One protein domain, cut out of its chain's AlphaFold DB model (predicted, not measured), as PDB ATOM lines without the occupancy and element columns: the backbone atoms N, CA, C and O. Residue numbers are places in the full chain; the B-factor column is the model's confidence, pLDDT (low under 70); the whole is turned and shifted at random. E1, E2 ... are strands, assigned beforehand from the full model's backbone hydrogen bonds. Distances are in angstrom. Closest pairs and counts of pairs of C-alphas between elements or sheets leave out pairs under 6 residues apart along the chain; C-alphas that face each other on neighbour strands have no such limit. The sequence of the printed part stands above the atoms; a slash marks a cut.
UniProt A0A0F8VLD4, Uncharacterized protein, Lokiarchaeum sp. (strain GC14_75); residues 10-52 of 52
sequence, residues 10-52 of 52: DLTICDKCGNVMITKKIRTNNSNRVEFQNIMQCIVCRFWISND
ATOM      1  N   ASP A  10       4.400  -3.694  10.431       55.16
ATOM      2  CA  ASP A  10       5.673  -3.761  11.172       55.16
ATOM      3  C   ASP A  10       5.597  -3.080  12.552       55.16
ATOM      4  O   ASP A  10       6.571  -2.501  13.030       55.16
ATOM      5  N   LEU A  11       4.426  -3.085  13.201       65.31
ATOM      6  CA  LEU A  11       4.310  -2.635  14.593       65.31
ATOM      7  C   LEU A  11       4.704  -3.780  15.533       65.31
ATOM      8  O   LEU A  11       3.854  -4.437  16.129       65.31
ATOM      9  N   THR A  12       6.007  -4.026  15.648       78.62
ATOM     10  CA  THR A  12       6.557  -4.951  16.647       78.62
ATOM     11  C   THR A  12       6.497  -4.294  18.022       78.62
ATOM     12  O   THR A  12       6.866  -3.130  18.174       78.62
ATOM     13  N   ILE A  13       6.023  -5.014  19.036       87.50
ATOM     14  CA  ILE A  13       5.962  -4.521  20.415       87.50
ATOM     15  C   ILE A  13       7.237  -4.924  21.155       87.50
ATOM     16  O   ILE A  13       7.749  -6.022  20.984       87.50
ATOM     17  N   CYS A  14       7.770  -4.020  21.972       89.56
ATOM     18  CA  CYS A  14       8.963  -4.261  22.761       89.56
ATOM     19  C   CYS A  14       8.656  -5.124  23.984       89.56
ATOM     20  O   CYS A  14       7.927  -4.684  24.872       89.56
ATOM     21  N   ASP A  15       9.332  -6.264  24.105       86.31
ATOM     22  CA  ASP A  15       9.187  -7.173  25.251       86.31
ATOM     23  C   ASP A  15       9.568  -6.543  26.602       86.31
ATOM     24  O   ASP A  15       9.124  -6.991  27.654       86.31
ATOM     25  N   LYS A  16      10.390  -5.485  26.604       88.31
ATOM     26  CA  LYS A  16      10.850  -4.828  27.841       88.31
ATOM     27  C   LYS A  16       9.836  -3.855  28.431       88.31
ATOM     28  O   LYS A  16       9.816  -3.671  29.642       88.31
ATOM     29  N   CYS A  17       9.079  -3.152  27.592       91.12
ATOM     30  CA  CYS A  17       8.248  -2.029  28.047       91.12
ATOM     31  C   CYS A  17       6.899  -1.906  27.331       91.12
ATOM     32  O   CYS A  17       6.226  -0.890  27.499       91.12
ATOM     33  N   GLY A  18       6.527  -2.876  26.492       88.38
ATOM     34  CA  GLY A  18       5.243  -2.910  25.787       88.38
ATOM     35  C   GLY A  18       5.041  -1.797  24.753       88.38
ATOM     36  O   GLY A  18       3.952  -1.656  24.209       88.38
ATOM     37  N   ASN A  19       6.067  -0.990  24.473       90.56
ATOM     38  CA  ASN A  19       5.990   0.098  23.501       90.56
ATOM     39  C   ASN A  19       6.391  -0.358  22.102       90.56
ATOM     40  O   ASN A  19       7.100  -1.344  21.930       90.56
ATOM     41  N   VAL A  20       5.995   0.416  21.096       89.19
ATOM     42  CA  VAL A  20       6.296   0.129  19.692       89.19
ATOM     43  C   VAL A  20       7.807   0.147  19.427       89.19
ATOM     44  O   VAL A  20       8.551   1.016  19.898       89.19
ATOM     45  N   MET A  21       8.260  -0.822  18.644       90.75
ATOM     46  CA  MET A  21       9.585  -0.884  18.047       90.75
ATOM     47  C   MET A  21       9.517  -0.429  16.594       90.75
ATOM     48  O   MET A  21       8.532  -0.648  15.896       90.75
ATOM     49  N   ILE A  22      10.584   0.223  16.147       88.12
ATOM     50  CA  ILE A  22      10.746   0.700  14.777       88.12
ATOM     51  C   ILE A  22      11.975   0.060  14.150       88.12
ATOM     52  O   ILE A  22      13.006  -0.108  14.807       88.12
ATOM     53  N   THR A  23      11.892  -0.253  12.863       88.44
ATOM     54  CA  THR A  23      13.045  -0.736  12.104       88.44
ATOM     55  C   THR A  23      13.986   0.425  11.794       88.44
ATOM     56  O   THR A  23      13.585   1.442  11.226       88.44
ATOM     57  N   LYS A  24      15.257   0.279  12.162       85.94
ATOM     58  CA  LYS A  24      16.339   1.225  11.895       85.94
ATOM     59  C   LYS A  24      17.465   0.527  11.159       85.94
ATOM     60  O   LYS A  24      17.856  -0.576  11.514       85.94
ATOM     61  N   LYS A  25      18.037   1.216  10.178       88.00
ATOM     62  CA  LYS A  25      19.248   0.775   9.495       88.00
ATOM     63  C   LYS A  25      20.457   1.347  10.233       88.00
ATOM     64  O   LYS A  25      20.614   2.566  10.280       88.00
ATOM     65  N   ILE A  26      21.276   0.494  10.837       87.94
ATOM     66  CA  ILE A  26      22.519   0.887  11.506       87.94
ATOM     67  C   ILE A  26      23.721   0.504  10.655       87.94
ATOM     68  O   ILE A  26      23.685  -0.463   9.897       87.94
ATOM     69  N   ARG A  27      24.788   1.287  10.784       88.94
ATOM     70  CA  ARG A  27      26.079   0.985  10.180       88.94
ATOM     71  C   ARG A  27      26.846   0.056  11.114       88.94
ATOM     72  O   ARG A  27      27.116   0.437  12.251       88.94
ATOM     73  N   THR A  28      27.223  -1.114  10.629       85.56
ATOM     74  CA  THR A  28      28.123  -2.040  11.313       85.56
ATOM     75  C   THR A  28      29.448  -2.075  10.556       85.56
ATOM     76  O   THR A  28      29.490  -2.020   9.329       85.56
ATOM     77  N   ASN A  29      30.559  -2.087  11.288       84.81
ATOM     78  CA  ASN A  29      31.877  -2.273  10.690       84.81
ATOM     79  C   ASN A  29      32.282  -3.716  10.964       84.81
ATOM     80  O   ASN A  29      32.671  -4.040  12.084       84.81
ATOM     81  N   ASN A  30      32.162  -4.576   9.959       80.44
ATOM     82  CA  ASN A  30      32.627  -5.950  10.046       80.44
ATOM     83  C   ASN A  30      33.895  -6.083   9.202       80.44
ATOM     84  O   ASN A  30      33.863  -5.853   7.997       80.44
ATOM     85  N   SER A  31      35.019  -6.421   9.838       77.56
ATOM     86  CA  SER A  31      36.257  -6.828   9.154       77.56
ATOM     87  C   SER A  31      36.668  -5.911   7.982       77.56
ATOM     88  O   SER A  31      36.813  -6.357   6.846       77.56
ATOM     89  N   ASN A  32      36.833  -4.608   8.248       80.50
ATOM     90  CA  ASN A  32      37.168  -3.561   7.262       80.50
ATOM     91  C   ASN A  32      36.116  -3.262   6.175       80.50
ATOM     92  O   ASN A  32      36.383  -2.465   5.274       80.50
ATOM     93  N   ARG A  33      34.907  -3.822   6.264       81.31
ATOM     94  CA  ARG A  33      33.778  -3.472   5.396       81.31
ATOM     95  C   ARG A  33      32.686  -2.765   6.182       81.31
ATOM     96  O   ARG A  33      32.380  -3.100   7.325       81.31
ATOM     97  N   VAL A  34      32.124  -1.743   5.544       85.50
ATOM     98  CA  VAL A  34      30.962  -1.021   6.051       85.50
ATOM     99  C   VAL A  34      29.724  -1.760   5.585       85.50
ATOM    100  O   VAL A  34      29.402  -1.747   4.398       85.50
ATOM    101  N   GLU A  35      29.033  -2.383   6.525       87.31
ATOM    102  CA  GLU A  35      27.773  -3.064   6.289       87.31
ATOM    103  C   GLU A  35      26.640  -2.263   6.921       87.31
ATOM    104  O   GLU A  35      26.828  -1.449   7.831       87.31
ATOM    105  N   PHE A  36      25.441  -2.445   6.384       85.56
ATOM    106  CA  PHE A  36      24.255  -1.847   6.957       85.56
ATOM    107  C   PHE A  36      23.285  -2.944   7.351       85.56
ATOM    108  O   PHE A  36      22.805  -3.676   6.488       85.56
ATOM    109  N   GLN A  37      22.955  -2.997   8.634       87.31
ATOM    110  CA  GLN A  37      22.028  -3.974   9.185       87.31
ATOM    111  C   GLN A  37      20.725  -3.292   9.587       87.31
ATOM    112  O   GLN A  37      20.727  -2.166  10.088       87.31
ATOM    113  N   ASN A  38      19.604  -3.977   9.375       88.12
ATOM    114  CA  ASN A  38      18.320  -3.548   9.909       88.12
ATOM    115  C   ASN A  38      18.147  -4.128  11.317       88.12
ATOM    116  O   ASN A  38      18.168  -5.341  11.505       88.12
ATOM    117  N   ILE A  39      17.954  -3.256  12.299       89.25
ATOM    118  CA  ILE A  39      17.604  -3.614  13.674       89.25
ATOM    119  C   ILE A  39      16.184  -3.146  13.969       89.25
ATOM    120  O   ILE A  39      15.743  -2.127  13.438       89.25
ATOM    121  N   MET A  40      15.480  -3.831  14.858       89.69
ATOM    122  CA  MET A  40      14.269  -3.293  15.472       89.69
ATOM    123  C   MET A  40      14.652  -2.642  16.794       89.69
ATOM    124  O   MET A  40      15.267  -3.290  17.634       89.69
ATOM    125  N   GLN A  41      14.297  -1.375  17.000       90.00
ATOM    126  CA  GLN A  41      14.590  -0.633  18.226       90.00
ATOM    127  C   GLN A  41      13.314  -0.045  18.829       90.00
ATOM    128  O   GLN A  41      12.556   0.642  18.149       90.00
ATOM    129  N   CYS A  42      13.107  -0.247  20.129       91.81
ATOM    130  CA  CYS A  42      12.031   0.393  20.876       91.81
ATOM    131  C   CYS A  42      12.204   1.914  20.923       91.81
ATOM    132  O   CYS A  42      13.282   2.416  21.245       91.81
ATOM    133  N   ILE A  43      11.121   2.655  20.676       88.88
ATOM    134  CA  ILE A  43      11.136   4.125  20.706       88.88
ATOM    135  C   ILE A  43      11.353   4.699  22.114       88.88
ATOM    136  O   ILE A  43      11.888   5.797  22.241       88.88
ATOM    137  N   VAL A  44      10.966   3.958  23.161       90.88
ATOM    138  CA  VAL A  44      11.021   4.426  24.556       90.88
ATOM    139  C   VAL A  44      12.298   3.959  25.246       90.88
ATOM    140  O   VAL A  44      13.158   4.768  25.577       90.88
ATOM    141  N   CYS A  45      12.455   2.648  25.445       91.62
ATOM    142  CA  CYS A  45      13.569   2.105  26.228       91.62
ATOM    143  C   CYS A  45      14.846   1.888  25.404       91.62
ATOM    144  O   CYS A  45      15.864   1.474  25.953       91.62
ATOM    145  N   ARG A  46      14.797   2.127  24.085       89.38
ATOM    146  CA  ARG A  46      15.899   1.920  23.128       89.38
ATOM    147  C   ARG A  46      16.474   0.502  23.072       89.38
ATOM    148  O   ARG A  46      17.474   0.295  22.382       89.38
ATOM    149  N   PHE A  47      15.828  -0.465  23.725       90.31
ATOM    150  CA  PHE A  47      16.114  -1.885  23.554       90.31
ATOM    151  C   PHE A  47      16.011  -2.242  22.074       90.31
ATOM    152  O   PHE A  47      15.076  -1.800  21.400       90.31
ATOM    153  N   TRP A  48      16.980  -2.996  21.569       88.62
ATOM    154  CA  TRP A  48      17.029  -3.352  20.164       88.62
ATOM    155  C   TRP A  48      17.418  -4.808  19.965       88.62
ATOM    156  O   TRP A  48      18.112  -5.394  20.793       88.62
ATOM    157  N   ILE A  49      16.944  -5.360  18.854       87.75
ATOM    158  CA  ILE A  49      17.227  -6.716  18.396       87.75
ATOM    159  C   ILE A  49      17.600  -6.675  16.915       87.75
ATOM    160  O   ILE A  49      17.095  -5.840  16.154       87.75
ATOM    161  N   SER A  50      18.510  -7.554  16.520       80.88
ATOM    162  CA  SER A  50      18.904  -7.759  15.129       80.88
ATOM    163  C   SER A  50      17.820  -8.562  14.412       80.88
ATOM    164  O   SER A  50      17.382  -9.576  14.947       80.88
ATOM    165  N   ASN A  51      17.394  -8.130  13.221       66.88
ATOM    166  CA  ASN A  51      16.711  -9.041  12.300       66.88
ATOM    167  C   ASN A  51      17.811  -9.781  11.532       66.88
ATOM    168  O   ASN A  51      18.509  -9.146  10.737       66.88
ATOM    169  N   ASP A  52      18.005 -11.059  11.858       55.78
ATOM    170  CA  ASP A  52      18.846 -11.999  11.102       55.78
ATOM    171  C   ASP A  52      18.074 -12.523   9.880       55.78
ATOM    172  O   ASP A  52      16.871 -12.851  10.044       55.78
TER     173      ASP A  52
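What this domain is: This is residues 10 to 52 of the 52 residues of an uncharacterized protein of Lokiarchaeum sp. (strain GC14_75) (UniProt A0A0F8VLD4). A long, twisted hairpin of two strands, E1 and E2, makes the length of the domain; its turn end, residues 29 to 34, sticks out free. Beside the other end the short strand E3 folds back along E2, and residues 12 to 13, before E1, pair with the first residues of E1, which gives the far end of the hairpin a small head. The printed part has 43 residues with no named helix and three named strands, E1, E2 and E3 along the chain; they form one antiparallel sheet in the order E1, E2, E3, and the class is all strand. The whole is loose, with a radius of gyration of the C-alphas of 11.7 A, and spans 37 by 18 by 14 A.

Where its parts are: Find C-alpha 20 at (6.296, 0.129, 19.692), where E1 begins; it runs over residues 20 to 30, 28.7 A from first to last C-alpha. On the way, E1 bends by 51 degrees at residue 27. Look next at C-alpha 33, at (33.778, -3.472, 5.396): here E2 begins, residues 33 to 42, and it is 27.0 A long from first to last C-alpha. E3 is residues 48 to 50, 6.9 A from first to last C-alpha, and ends with C-alpha 50 at (18.904, -7.759, 15.129).

How they stand to each other: Begin with the sheet, where E2 is the inner strand and E1 and E3 are the edge strands. The three make a meander, each strand the antiparallel neighbour of the one before. E1 and E2 are a hairpin, with 161 degrees between their N-to-C directions. Of their C-alphas that face each other, those of Met 21 and Cys 42 are 4.0 A apart and those of Asn 30 and Arg 33 are 5.4 A apart. Check N 22 and O 41, 2.8 A apart, and N 33 and O 30, 2.9 A apart, both within hydrogen-bond range. E2 and E3 are also a hairpin, antiparallel at 133 degrees; the C-alphas of Gln 41 and Trp 48 face each other at 4.1 A. Here N 40 and O 49 are within hydrogen-bond range at 2.9 A. Before E1, residues 12 to 13 pair antiparallel with residues 20 to 21 of E1.

The domain as a whole: The two C-alphas farthest apart are those of Gly 18 and Asn 32, 36.9 A. The printed part has no cut, and both links, E1 to E2 with 2 residues and E2 to E3 with 5, are tight. Look at the B-factor column: the mean pLDDT of the printed part is 84.7, and residues 10 to 11 and 51 to 52 of the model are under 70. Residue 52 is the chain's last residue.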